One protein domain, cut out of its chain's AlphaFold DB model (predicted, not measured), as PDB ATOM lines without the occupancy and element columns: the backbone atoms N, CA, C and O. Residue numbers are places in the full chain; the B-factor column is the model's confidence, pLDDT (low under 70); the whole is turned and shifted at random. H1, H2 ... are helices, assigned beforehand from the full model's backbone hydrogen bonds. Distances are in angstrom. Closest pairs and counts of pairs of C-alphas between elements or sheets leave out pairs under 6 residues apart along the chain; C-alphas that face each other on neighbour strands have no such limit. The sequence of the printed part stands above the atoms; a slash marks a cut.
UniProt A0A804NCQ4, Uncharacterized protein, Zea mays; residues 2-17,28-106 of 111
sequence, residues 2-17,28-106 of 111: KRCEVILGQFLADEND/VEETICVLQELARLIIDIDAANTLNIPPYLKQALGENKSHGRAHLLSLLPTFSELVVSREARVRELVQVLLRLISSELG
ATOM      1  N   LYS A   2      34.517 -31.066  32.256       89.06
ATOM      2  CA  LYS A   2      33.720 -32.020  33.061       89.06
ATOM      3  C   LYS A   2      32.458 -31.446  33.733       89.06
ATOM      4  O   LYS A   2      31.444 -32.117  33.800       89.06
ATOM      5  N   ARG A   3      32.487 -30.197  34.220       92.31
ATOM      6  CA  ARG A   3      31.285 -29.553  34.791       92.31
ATOM      7  C   ARG A   3      30.170 -29.351  33.759       92.31
ATOM      8  O   ARG A   3      29.025 -29.626  34.076       92.31
ATOM      9  N   CYS A   4      30.499 -28.887  32.553       94.00
ATOM     10  CA  CYS A   4      29.521 -28.706  31.478       94.00
ATOM     11  C   CYS A   4      28.955 -30.053  31.026       94.00
ATOM     12  O   CYS A   4      27.751 -30.170  30.875       94.00
ATOM     13  N   GLU A   5      29.811 -31.066  30.889       93.25
ATOM     14  CA  GLU A   5      29.404 -32.444  30.591       93.25
ATOM     15  C   GLU A   5      28.395 -32.969  31.622       93.25
ATOM     16  O   GLU A   5      27.332 -33.445  31.245       93.25
ATOM     17  N   VAL A   6      28.671 -32.794  32.921       94.81
ATOM     18  CA  VAL A   6      27.756 -33.204  33.999       94.81
ATOM     19  C   VAL A   6      26.433 -32.438  33.950       94.81
ATOM     20  O   VAL A   6      25.383 -33.055  34.065       94.81
ATOM     21  N   ILE A   7      26.459 -31.113  33.775       94.75
ATOM     22  CA  ILE A   7      25.233 -30.294  33.725       94.75
ATOM     23  C   ILE A   7      24.349 -30.716  32.547       94.75
ATOM     24  O   ILE A   7      23.155 -30.947  32.715       94.75
ATOM     25  N   LEU A   8      24.946 -30.827  31.362       96.75
ATOM     26  CA  LEU A   8      24.244 -31.163  30.129       96.75
ATOM     27  C   LEU A   8      23.763 -32.621  30.116       96.75
ATOM     28  O   LEU A   8      22.649 -32.892  29.677       96.75
ATOM     29  N   GLY A   9      24.570 -33.545  30.638       95.50
ATOM     30  CA  GLY A   9      24.183 -34.945  30.801       95.50
ATOM     31  C   GLY A   9      23.045 -35.115  31.806       95.50
ATOM     32  O   GLY A   9      22.091 -35.833  31.524       95.50
ATOM     33  N   GLN A  10      23.091 -34.404  32.940       95.75
ATOM     34  CA  GLN A  10      22.008 -34.440  33.924       95.75
ATOM     35  C   GLN A  10      20.711 -33.867  33.356       95.75
ATOM     36  O   GLN A  10      19.656 -34.437  33.587       95.75
ATOM     37  N   PHE A  11      20.782 -32.783  32.577       96.75
ATOM     38  CA  PHE A  11      19.608 -32.239  31.893       96.75
ATOM     39  C   PHE A  11      18.915 -33.294  31.021       96.75
ATOM     40  O   PHE A  11      17.698 -33.443  31.097       96.75
ATOM     41  N   LEU A  12      19.681 -34.043  30.222       94.69
ATOM     42  CA  LEU A  12      19.122 -35.077  29.355       94.69
ATOM     43  C   LEU A  12      18.590 -36.276  30.154       94.69
ATOM     44  O   LEU A  12      17.541 -36.818  29.819       94.69
ATOM     45  N   ALA A  13      19.287 -36.678  31.220       95.25
ATOM     46  CA  ALA A  13      18.811 -37.723  32.122       95.25
ATOM     47  C   ALA A  13      17.473 -37.332  32.774       95.25
ATOM     48  O   ALA A  13      16.516 -38.096  32.691       95.25
ATOM     49  N   ASP A  14      17.378 -36.113  33.316       94.88
ATOM     50  CA  ASP A  14      16.151 -35.576  33.910       94.88
ATOM     51  C   ASP A  14      15.011 -35.529  32.873       94.88
ATOM     52  O   ASP A  14      13.869 -35.881  33.173       94.88
ATOM     53  N   GLU A  15      15.309 -35.104  31.640       94.75
ATOM     54  CA  GLU A  15      14.336 -35.058  30.544       94.75
ATOM     55  C   GLU A  15      13.796 -36.452  30.196       94.75
ATOM     56  O   GLU A  15      12.593 -36.587  29.955       94.75
ATOM     57  N   ASN A  16      14.657 -37.471  30.186       93.44
ATOM     58  CA  ASN A  16      14.285 -38.857  29.899       93.44
ATOM     59  C   ASN A  16      13.487 -39.490  31.049       93.44
ATOM     60  O   ASN A  16      12.480 -40.156  30.801       93.44
ATOM     61  N   ASP A  17      13.893 -39.249  32.298       95.25
ATOM     62  CA  ASP A  17      13.239 -39.798  33.491       95.25
ATOM     63  C   ASP A  17      11.823 -39.234  33.685       95.25
ATOM     64  O   ASP A  17      10.920 -39.934  34.148       95.25
ATOM     65  N   VAL A  28      15.642 -25.508  32.138       96.69
ATOM     66  CA  VAL A  28      15.760 -25.263  30.691       96.69
ATOM     67  C   VAL A  28      16.560 -23.983  30.426       96.69
ATOM     68  O   VAL A  28      17.463 -23.980  29.589       96.69
ATOM     69  N   GLU A  29      16.285 -22.912  31.170       97.56
ATOM     70  CA  GLU A  29      16.994 -21.630  31.079       97.56
ATOM     71  C   GLU A  29      18.485 -21.759  31.424       97.56
ATOM     72  O   GLU A  29      19.329 -21.223  30.702       97.56
ATOM     73  N   GLU A  30      18.826 -22.517  32.470       96.38
ATOM     74  CA  GLU A  30      20.213 -22.840  32.829       96.38
ATOM     75  C   GLU A  30      20.941 -23.541  31.676       96.38
ATOM     76  O   GLU A  30      22.034 -23.124  31.284       96.38
ATOM     77  N   THR A  31      20.326 -24.574  31.094       97.44
ATOM     78  CA  THR A  31      20.899 -25.311  29.959       97.44
ATOM     79  C   THR A  31      21.085 -24.409  28.745       97.44
ATOM     80  O   THR A  31      22.153 -24.412  28.128       97.44
ATOM     81  N   ILE A  32      20.089 -23.579  28.424       98.12
ATOM     82  CA  ILE A  32      20.176 -22.592  27.341       98.12
ATOM     83  C   ILE A  32      21.348 -21.636  27.575       98.12
ATOM     84  O   ILE A  32      22.141 -21.410  26.658       98.12
ATOM     85  N   CYS A  33      21.486 -21.106  28.792       97.94
ATOM     86  CA  CYS A  33      22.577 -20.209  29.152       97.94
ATOM     87  C   CYS A  33      23.937 -20.894  28.960       97.94
ATOM     88  O   CYS A  33      24.800 -20.354  28.270       97.94
ATOM     89  N   VAL A  34      24.107 -22.122  29.462       97.75
ATOM     90  CA  VAL A  34      25.351 -22.892  29.296       97.75
ATOM     91  C   VAL A  34      25.698 -23.088  27.820       97.75
ATOM     92  O   VAL A  34      26.841 -22.852  27.429       97.75
ATOM     93  N   LEU A  35      24.736 -23.472  26.977       98.44
ATOM     94  CA  LEU A  35      24.973 -23.670  25.542       98.44
ATOM     95  C   LEU A  35      25.358 -22.362  24.831       98.44
ATOM     96  O   LEU A  35      26.253 -22.356  23.985       98.44
ATOM     97  N   GLN A  36      24.727 -21.244  25.194       98.38
ATOM     98  CA  GLN A  36      25.062 -19.922  24.655       98.38
ATOM     99  C   GLN A  36      26.449 -19.442  25.093       98.38
ATOM    100  O   GLN A  36      27.177 -18.862  24.283       98.38
ATOM    101  N   GLU A  37      26.836 -19.675  26.347       98.06
ATOM    102  CA  GLU A  37      28.184 -19.358  26.824       98.06
ATOM    103  C   GLU A  37      29.235 -20.233  26.140       98.06
ATOM    104  O   GLU A  37      30.270 -19.727  25.712       98.06
ATOM    105  N   LEU A  38      28.957 -21.524  25.936       97.62
ATOM    106  CA  LEU A  38      29.858 -22.425  25.212       97.62
ATOM    107  C   LEU A  38      30.107 -21.966  23.769       97.62
ATOM    108  O   LEU A  38      31.236 -22.083  23.293       97.62
ATOM    109  N   ALA A  39      29.093 -21.419  23.093       97.06
ATOM    110  CA  ALA A  39      29.230 -20.882  21.738       97.06
ATOM    111  C   ALA A  39      30.120 -19.626  21.676       97.06
ATOM    112  O   ALA A  39      30.804 -19.392  20.675       97.06
ATOM    113  N   ARG A  40      30.087 -18.810  22.736       97.00
ATOM    114  CA  ARG A  40      30.818 -17.537  22.840       97.00
ATOM    115  C   ARG A  40      32.225 -17.688  23.402       97.00
ATOM    116  O   ARG A  40      33.074 -16.853  23.106       97.00
ATOM    117  N   LEU A  41      32.462 -18.722  24.205       96.56
ATOM    118  CA  LEU A  41      33.751 -18.972  24.830       96.56
ATOM    119  C   LEU A  41      34.829 -19.180  23.762       96.56
ATOM    120  O   LEU A  41      34.672 -20.001  22.861       96.56
ATOM    121  N   ILE A  42      35.929 -18.446  23.906       95.44
ATOM    122  CA  ILE A  42      37.163 -18.634  23.152       95.44
ATOM    123  C   ILE A  42      38.276 -18.880  24.162       95.44
ATOM    124  O   ILE A  42      38.401 -18.129  25.131       95.44
ATOM    125  N   ILE A  43      39.063 -19.926  23.944       93.94
ATOM    126  CA  ILE A  43      40.217 -20.266  24.775       93.94
ATOM    127  C   ILE A  43      41.519 -20.020  24.015       93.94
ATOM    128  O   ILE A  43      41.556 -20.062  22.783       93.94
ATOM    129  N   ASP A  44      42.591 -19.754  24.752       92.38
ATOM    130  CA  ASP A  44      43.930 -19.668  24.183       92.38
ATOM    131  C   ASP A  44      44.487 -21.063  23.833       92.38
ATOM    132  O   ASP A  44      43.930 -22.107  24.191       92.38
ATOM    133  N   ILE A  45      45.600 -21.076  23.101       88.44
ATOM    134  CA  ILE A  45      46.223 -22.310  22.620       88.44
ATOM    135  C   ILE A  45      46.772 -23.182  23.757       88.44
ATOM    136  O   ILE A  45      46.703 -24.408  23.662       88.44
ATOM    137  N   ASP A  46      47.264 -22.586  24.846       90.88
ATOM    138  CA  ASP A  46      47.790 -23.338  25.985       90.88
ATOM    139  C   ASP A  46      46.641 -24.053  26.693       90.88
ATOM    140  O   ASP A  46      46.702 -25.268  26.913       90.88
ATOM    141  N   ALA A  47      45.534 -23.347  26.933       91.06
ATOM    142  CA  ALA A  47      44.304 -23.934  27.446       91.06
ATOM    143  C   ALA A  47      43.782 -25.053  26.529       91.06
ATOM    144  O   ALA A  47      43.463 -26.142  27.017       91.06
ATOM    145  N   ALA A  48      43.755 -24.839  25.209       90.56
ATOM    146  CA  ALA A  48      43.325 -25.849  24.239       90.56
ATOM    147  C   ALA A  48      44.190 -27.121  24.294       90.56
ATOM    148  O   ALA A  48      43.665 -28.238  24.255       90.56
ATOM    149  N   ASN A  49      45.507 -26.974  24.458       88.19
ATOM    150  CA  ASN A  49      46.441 -28.097  24.539       88.19
ATOM    151  C   ASN A  49      46.210 -28.978  25.776       88.19
ATOM    152  O   ASN A  49      46.392 -30.200  25.687       88.19
ATOM    153  N   THR A  50      45.743 -28.400  26.890       90.94
ATOM    154  CA  THR A  50      45.404 -29.154  28.114       90.94
ATOM    155  C   THR A  50      44.118 -29.975  28.012       90.94
ATOM    156  O   THR A  50      43.876 -30.846  28.849       90.94
ATOM    157  N   LEU A  51      43.283 -29.738  26.995       90.06
ATOM    158  CA  LEU A  51      42.019 -30.454  26.849       90.06
ATOM    159  C   LEU A  51      42.253 -31.936  26.547       90.06
ATOM    160  O   LEU A  51      43.119 -32.311  25.750       90.06
ATOM    161  N   ASN A  52      41.428 -32.788  27.153       88.31
ATOM    162  CA  ASN A  52      41.432 -34.221  26.892       88.31
ATOM    163  C   ASN A  52      40.650 -34.532  25.606       88.31
ATOM    164  O   ASN A  52      39.509 -34.978  25.649       88.31
ATOM    165  N   ILE A  53      41.254 -34.212  24.463       89.19
ATOM    166  CA  ILE A  53      40.702 -34.454  23.128       89.19
ATOM    167  C   ILE A  53      41.566 -35.521  22.439       89.19
ATOM    168  O   ILE A  53      42.796 -35.458  22.570       89.19
ATOM    169  N   PRO A  54      40.969 -36.465  21.685       89.06
ATOM    170  CA  PRO A  54      41.712 -37.428  20.883       89.06
ATOM    171  C   PRO A  54      42.826 -36.786  20.027       89.06
ATOM    172  O   PRO A  54      42.585 -35.752  19.395       89.06
ATOM    173  N   PRO A  55      44.031 -37.391  19.949       89.44
ATOM    174  CA  PRO A  55      45.182 -36.792  19.265       89.44
ATOM    175  C   PRO A  55      44.923 -36.400  17.805       89.44
ATOM    176  O   PRO A  55      45.369 -35.343  17.372       89.44
ATOM    177  N   TYR A  56      44.154 -37.205  17.066       88.44
ATOM    178  CA  TYR A  56      43.828 -36.929  15.663       88.44
ATOM    179  C   TYR A  56      42.987 -35.651  15.487       88.44
ATOM    180  O   TYR A  56      43.156 -34.932  14.508       88.44
ATOM    181  N   LEU A  57      42.124 -35.314  16.454       89.19
ATOM    182  CA  LEU A  57      41.374 -34.053  16.436       89.19
ATOM    183  C   LEU A  57      42.273 -32.870  16.796       89.19
ATOM    184  O   LEU A  57      42.144 -31.810  16.194       89.19
ATOM    185  N   LYS A  58      43.218 -33.040  17.734       89.06
ATOM    186  CA  LYS A  58      44.218 -31.998  18.031       89.06
ATOM    187  C   LYS A  58      45.080 -31.681  16.811       89.06
ATOM    188  O   LYS A  58      45.342 -30.511  16.545       89.06
ATOM    189  N   GLN A  59      45.476 -32.707  16.058       88.69
ATOM    190  CA  GLN A  59      46.190 -32.535  14.797       88.69
ATOM    191  C   GLN A  59      45.350 -31.744  13.785       88.69
ATOM    192  O   GLN A  59      45.829 -30.736  13.273       88.69
ATOM    193  N   ALA A  60      44.091 -32.139  13.563       88.81
ATOM    194  CA  ALA A  60      43.192 -31.438  12.644       88.81
ATOM    195  C   ALA A  60      42.997 -29.958  13.027       88.81
ATOM    196  O   ALA A  60      43.017 -29.084  12.164       88.81
ATOM    197  N   LEU A  61      42.868 -29.646  14.320       89.19
ATOM    198  CA  LEU A  61      42.805 -28.259  14.801       89.19
ATOM    199  C   LEU A  61      44.090 -27.475  14.480       89.19
ATOM    200  O   LEU A  61      44.024 -26.317  14.067       89.19
ATOM    201  N   GLY A  62      45.257 -28.109  14.647       86.56
ATOM    202  CA  GLY A  62      46.567 -27.527  14.328       86.56
ATOM    203  C   GLY A  62      46.742 -27.218  12.848       86.56
ATOM    204  O   GLY A  62      47.186 -26.127  12.496       86.56
ATOM    205  N   GLU A  63      46.336 -28.143  11.981       87.31
ATOM    206  CA  GLU A  63      46.361 -27.960  10.526       87.31
ATOM    207  C   GLU A  63      45.471 -26.787  10.090       87.31
ATOM    208  O   GLU A  63      45.877 -25.971   9.259       87.31
ATOM    209  N   ASN A  64      44.306 -26.634  10.726       84.06
ATOM    210  CA  ASN A  64      43.375 -25.534  10.471       84.06
ATOM    211  C   ASN A  64      43.742 -24.222  11.187       84.06
ATOM    212  O   ASN A  64      43.065 -23.213  10.985       84.06
ATOM    213  N   LYS A  65      44.791 -24.211  12.026       84.62
ATOM    214  CA  LYS A  65      45.169 -23.076  12.895       84.62
ATOM    215  C   LYS A  65      43.984 -22.530  13.703       84.62
ATOM    216  O   LYS A  65      43.929 -21.338  14.011       84.62
ATOM    217  N   SER A  66      43.032 -23.400  14.028       85.00
ATOM    218  CA  SER A  66      41.782 -23.055  14.694       85.00
ATOM    219  C   SER A  66      41.723 -23.805  16.014       85.00
ATOM    220  O   SER A  66      41.587 -25.022  16.045       85.00
ATOM    221  N   HIS A  67      41.912 -23.080  17.115       87.31
ATOM    222  CA  HIS A  67      41.957 -23.656  18.467       87.31
ATOM    223  C   HIS A  67      40.984 -22.988  19.432       87.31
ATOM    224  O   HIS A  67      40.735 -23.510  20.519       87.31
ATOM    225  N   GLY A  68      40.438 -21.839  19.027       91.81
ATOM    226  CA  GLY A  68      39.662 -20.966  19.894       91.81
ATOM    227  C   GLY A  68      38.453 -21.670  20.491       91.81
ATOM    228  O   GLY A  68      38.089 -21.378  21.625       91.81
ATOM    229  N   ARG A  69      37.871 -22.637  19.769       94.81
ATOM    230  CA  ARG A  69      36.734 -23.425  20.262       94.81
ATOM    231  C   ARG A  69      37.018 -24.912  20.422       94.81
ATOM    232  O   ARG A  69      36.096 -25.727  20.385       94.81
ATOM    233  N   ALA A  70      38.275 -25.288  20.663       94.00
ATOM    234  CA  ALA A  70      38.643 -26.683  20.903       94.00
ATOM    235  C   ALA A  70      37.872 -27.306  22.088       94.00
ATOM    236  O   ALA A  70      37.625 -28.511  22.102       94.00
ATOM    237  N   HIS A  71      37.411 -26.503  23.058       94.69
ATOM    238  CA  HIS A  71      36.570 -26.979  24.165       94.69
ATOM    239  C   HIS A  71      35.281 -27.650  23.691       94.69
ATOM    240  O   HIS A  71      34.838 -28.602  24.334       94.69
ATOM    241  N   LEU A  72      34.704 -27.228  22.564       95.88
ATOM    242  CA  LEU A  72      33.482 -27.832  22.030       95.88
ATOM    243  C   LEU A  72      33.690 -29.296  21.624       95.88
ATOM    244  O   LEU A  72      32.815 -30.123  21.859       95.88
ATOM    245  N   LEU A  73      34.870 -29.649  21.107       94.31
ATOM    246  CA  LEU A  73      35.197 -31.031  20.734       94.31
ATOM    247  C   LEU A  73      35.234 -31.972  21.940       94.31
ATOM    248  O   LEU A  73      34.873 -33.137  21.817       94.31
ATOM    249  N   SER A  74      35.616 -31.471  23.118       92.94
ATOM    250  CA  SER A  74      35.598 -32.275  24.349       92.94
ATOM    251  C   SER A  74      34.185 -32.593  24.854       92.94
ATOM    252  O   SER A  74      34.021 -33.513  25.646       92.94
ATOM    253  N   LEU A  75      33.177 -31.844  24.397       94.81
ATOM    254  CA  LEU A  75      31.761 -32.048  24.723       94.81
ATOM    255  C   LEU A  75      30.977 -32.690  23.573       94.81
ATOM    256  O   LEU A  75      29.765 -32.860  23.684       94.81
ATOM    257  N   LEU A  76      31.650 -33.052  22.474       93.25
ATOM    258  CA  LEU A  76      31.000 -33.605  21.291       93.25
ATOM    259  C   LEU A  76      30.086 -34.804  21.612       93.25
ATOM    260  O   LEU A  76      28.956 -34.775  21.128       93.25
ATOM    261  N   PRO A  77      30.482 -35.791  22.450       92.75
ATOM    262  CA  PRO A  77      29.589 -36.894  22.812       92.75
ATOM    263  C   PRO A  77      28.278 -36.411  23.444       92.75
ATOM    264  O   PRO A  77      27.199 -36.781  22.992       92.75
ATOM    265  N   THR A  78      28.357 -35.493  24.410       95.00
ATOM    266  CA  THR A  78      27.177 -34.925  25.075       95.00
ATOM    267  C   THR A  78      26.285 -34.160  24.098       95.00
ATOM    268  O   THR A  78      25.062 -34.258  24.160       95.00
ATOM    269  N   PHE A  79      26.871 -33.413  23.159       96.44
ATOM    270  CA  PHE A  79      26.100 -32.722  22.124       96.44
ATOM    271  C   PHE A  79      25.387 -33.692  21.187       96.44
ATOM    272  O   PHE A  79      24.250 -33.422  20.810       96.44
ATOM    273  N   SER A  80      26.024 -34.810  20.825       95.25
ATOM    274  CA  SER A  80      25.416 -35.846  19.983       95.25
ATOM    275  C   SER A  80      24.187 -36.483  20.624       95.25
ATOM    276  O   SER A  80      23.286 -36.886  19.897       95.25
ATOM    277  N   GLU A  81      24.117 -36.539  21.950       95.56
ATOM    278  CA  GLU A  81      22.932 -37.021  22.663       95.56
ATOM    279  C   GLU A  81      21.857 -35.929  22.787       95.56
ATOM    280  O   GLU A  81      20.676 -36.185  22.578       95.56
ATOM    281  N   LEU A  82      22.246 -34.673  23.019       96.81
ATOM    282  CA  LEU A  82      21.295 -33.560  23.152       96.81
ATOM    283  C   LEU A  82      20.552 -33.191  21.857       96.81
ATOM    284  O   LEU A  82      19.574 -32.441  21.909       96.81
ATOM    285  N   VAL A  83      20.968 -33.700  20.691       96.31
ATOM    286  CA  VAL A  83      20.259 -33.446  19.420       96.31
ATOM    287  C   VAL A  83      18.814 -33.946  19.434       96.31
ATOM    288  O   VAL A  83      17.994 -33.424  18.678       96.31
ATOM    289  N   VAL A  84      18.499 -34.931  20.282       93.94
ATOM    290  CA  VAL A  84      17.147 -35.492  20.427       93.94
ATOM    291  C   VAL A  84      16.351 -34.877  21.579       93.94
ATOM    292  O   VAL A  84      15.239 -35.332  21.830       93.94
ATOM    293  N   SER A  85      16.874 -33.842  22.254       95.56
ATOM    294  CA  SER A  85      16.164 -33.201  23.368       95.56
ATOM    295  C   SER A  85      14.772 -32.736  22.948       95.56
ATOM    296  O   SER A  85      14.588 -32.277  21.820       95.56
ATOM    297  N   ARG A  86      13.780 -32.814  23.838       94.06
ATOM    298  CA  ARG A  86      12.403 -32.361  23.573       94.06
ATOM    299  C   ARG A  86      12.310 -30.835  23.516       94.06
ATOM    300  O   ARG A  86      11.519 -30.297  22.734       94.06
ATOM    301  N   GLU A  87      13.205 -30.134  24.204       95.56
ATOM    302  CA  GLU A  87      13.305 -28.674  24.183       95.56
ATOM    303  C   GLU A  87      13.850 -28.132  22.847       95.56
ATOM    304  O   GLU A  87      15.038 -28.224  22.524       95.56
ATOM    305  N   ALA A  88      12.979 -27.497  22.053       95.62
ATOM    306  CA  ALA A  88      13.328 -27.001  20.716       95.62
ATOM    307  C   ALA A  88      14.510 -26.023  20.730       95.62
ATOM    308  O   ALA A  88      15.416 -26.121  19.901       95.62
ATOM    309  N   ARG A  89      14.541 -25.123  21.719       97.44
ATOM    310  CA  ARG A  89      15.610 -24.134  21.850       97.44
ATOM    311  C   ARG A  89      16.961 -24.768  22.184       97.44
ATOM    312  O   ARG A  89      17.990 -24.285  21.712       97.44
ATOM    313  N   VAL A  90      16.962 -25.851  22.961       97.69
ATOM    314  CA  VAL A  90      18.169 -26.634  23.260       97.69
ATOM    315  C   VAL A  90      18.698 -27.258  21.972       97.69
ATOM    316  O   VAL A  90      19.863 -27.047  21.636       97.69
ATOM    317  N   ARG A  91      17.835 -27.919  21.186       97.81
ATOM    318  CA  ARG A  91      18.226 -28.510  19.892       97.81
ATOM    319  C   ARG A  91      18.817 -27.486  18.923       97.81
ATOM    320  O   ARG A  91      19.839 -27.757  18.294       97.81
ATOM    321  N   GLU A  92      18.206 -26.307  18.808       98.25
ATOM    322  CA  GLU A  92      18.713 -25.214  17.963       98.25
ATOM    323  C   GLU A  92      20.137 -24.804  18.353       98.25
ATOM    324  O   GLU A  92      21.016 -24.683  17.497       98.25
ATOM    325  N   LEU A  93      20.385 -24.610  19.650       98.56
ATOM    326  CA  LEU A  93      21.700 -24.211  20.147       98.56
ATOM    327  C   LEU A  93      22.733 -25.324  19.967       98.56
ATOM    328  O   LEU A  93      23.856 -25.041  19.553       98.56
ATOM    329  N   VAL A  94      22.357 -26.584  20.186       98.19
ATOM    330  CA  VAL A  94      23.231 -27.734  19.914       98.19
ATOM    331  C   VAL A  94      23.630 -27.775  18.437       98.19
ATOM    332  O   VAL A  94      24.809 -27.939  18.134       98.19
ATOM    333  N   GLN A  95      22.702 -27.533  17.505       97.50
ATOM    334  CA  GLN A  95      23.043 -27.436  16.079       97.50
ATOM    335  C   GLN A  95      24.029 -26.301  15.785       97.50
ATOM    336  O   GLN A  95      24.935 -26.478  14.969       97.50
ATOM    337  N   VAL A  96      23.888 -25.146  16.442       97.62
ATOM    338  CA  VAL A  96      24.861 -24.047  16.325       97.62
ATOM    339  C   VAL A  96      26.242 -24.498  16.805       97.62
ATOM    340  O   VAL A  96      27.224 -24.281  16.097       97.62
ATOM    341  N   LEU A  97      26.331 -25.174  17.953       97.81
ATOM    342  CA  LEU A  97      27.600 -25.690  18.480       97.81
ATOM    343  C   LEU A  97      28.238 -26.726  17.549       97.81
ATOM    344  O   LEU A  97      29.437 -26.654  17.291       97.81
ATOM    345  N   LEU A  98      27.448 -27.640  16.982       96.50
ATOM    346  CA  LEU A  98      27.937 -28.622  16.010       96.50
ATOM    347  C   LEU A  98      28.471 -27.949  14.737       96.50
ATOM    348  O   LEU A  98      29.508 -28.358  14.224       96.50
ATOM    349  N   ARG A  99      27.828 -26.876  14.255       95.38
ATOM    350  CA  ARG A  99      28.352 -26.087  13.124       95.38
ATOM    351  C   ARG A  99      29.673 -25.406  13.463       95.38
ATOM    352  O   ARG A  99      30.573 -25.414  12.631       95.38
ATOM    353  N   LEU A 100      29.807 -24.858  14.673       95.38
ATOM    354  CA  LEU A 100      31.073 -24.280  15.133       95.38
ATOM    355  C   LEU A 100      32.179 -25.340  15.172       95.38
ATOM    356  O   LEU A 100      33.280 -25.069  14.706       95.38
ATOM    357  N   ILE A 101      31.881 -26.554  15.649       93.94
ATOM    358  CA  ILE A 101      32.826 -27.680  15.615       93.94
ATOM    359  C   ILE A 101      33.248 -27.997  14.178       93.94
ATOM    360  O   ILE A 101      34.442 -28.126  13.911       93.94
ATOM    361  N   SER A 102      32.299 -28.083  13.242       92.75
ATOM    362  CA  SER A 102      32.618 -28.306  11.829       92.75
ATOM    363  C   SER A 102      33.536 -27.220  11.267       92.75
ATOM    364  O   SER A 102      34.497 -27.545  10.577       92.75
ATOM    365  N   SER A 103      33.288 -25.947  11.590       91.56
ATOM    366  CA  SER A 103      34.155 -24.837  11.180       91.56
ATOM    367  C   SER A 103      35.564 -24.939  11.770       91.56
ATOM    368  O   SER A 103      36.529 -24.769  11.031       91.56
ATOM    369  N   GLU A 104      35.706 -25.260  13.061       90.38
ATOM    370  CA  GLU A 104      37.024 -25.430  13.706       90.38
ATOM    371  C   GLU A 104      37.823 -26.589  13.100       90.38
ATOM    372  O   GLU A 104      39.043 -26.517  12.984       90.38
ATOM    373  N   LEU A 105      37.136 -27.654  12.685       90.75
ATOM    374  CA  LEU A 105      37.749 -28.798  12.009       90.75
ATOM    375  C   LEU A 105      37.994 -28.564  10.510       90.75
ATOM    376  O   LEU A 105      38.451 -29.473   9.818       90.75
ATOM    377  N   GLY A 106      37.670 -27.381   9.983       89.19
ATOM    378  CA  GLY A 106      37.814 -27.082   8.561       89.19
ATOM    379  C   GLY A 106      36.819 -27.819   7.660       89.19
ATOM    380  O   GLY A 106      36.961 -27.774   6.441       89.19
TER     381      GLY A 106
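What this domain is: This is residues 2 to 17 and 28 to 106 of the 111 residues of an uncharacterized protein of Zea mays (UniProt A0A804NCQ4). Four helices, H1, H2, H7 and H6, run roughly along the long axis and make a four-sided bundle, with H7 side by side with H2 and H6, and H1 on the side across from H7, between H2 and H6. Short H3 and H4 form a small head at one end, and short H5 sits between this head and the four helices. The printed part has 95 residues, with seven named helices, H1 to H7 in order along the chain, and no named strand; the class is all helix. The whole is compact, with a radius of gyration of the C-alphas of 13.3 A, but elongated, spanning 40 by 21 by 20 A.

How they stand to each other: The longest helix, H7, residues 88 to 104, is the hub, touching H2, residues 28 to 40, H5, residues 70 to 74, and H6, residues 76 to 82. H2 and H7 run the same way at a shallow tilt of 17 degrees; their closest C-alphas, those of Ala 39 and Leu 97, are 6.0 A apart. H6 and H7 form a helical hairpin, running opposite ways at a shallow tilt of 21 degrees, with the C-alphas of Phe 79 and Val 94 closest at 6.2 A. H5 touches H7 at residues 97 to 104 alone, the closest C-alphas being those of Leu 72 and Ile 101, 6.5 A apart. H1, residues 2 to 17, is apart from H7 but touches H6 at a shallow tilt of 24 degrees, the same way, with the C-alphas of Glu 5 and Thr 78 closest at 6.4 A. H1 also touches H2, with residues 4 to 11 alone, opposite ways at a tilt of 35.3 degrees, only just steep; the closest C-alphas, those of Leu 8 and Thr 31, are 6.7 A apart. H3, residues 45 to 50, and H4, residues 55 to 63, touch no helix but are near H5, with the C-alphas of Ala 48 and Ala 70 5.8 A apart and those of Leu 61 and Ala 70 7.6 A apart. In H1, H2, H3, H4, H6 and H7 every O i to N i+4 pair is within hydrogen-bond range; in H5 0 of 1 is, beside 2 of 2 O i to N i+3 pairs.

Where its parts are: H7 is 24.8 A long from C-alpha 88 at (13.328, -27.001, 20.716) to C-alpha 104 at (37.024, -25.430, 13.706). H1 is 21.9 A long and begins with C-alpha 2 at (33.720, -32.020, 33.061); H2 is 18.7 A long. H4, H6, H3 and H5 are shorter, at 12.5 A, 9.9 A, 8.8 A and 7.2 A.

The domain as a whole: The two C-alphas farthest apart, those of Asp 17 and Glu 63, are 42.0 A apart. Residues 18 to 27 are not printed, and C-alphas 17 and 28 are 15.0 A apart across this cut. Of the links that are printed whole, none is long. The mean pLDDT of the printed part is 93.7, and no printed residue is under 70.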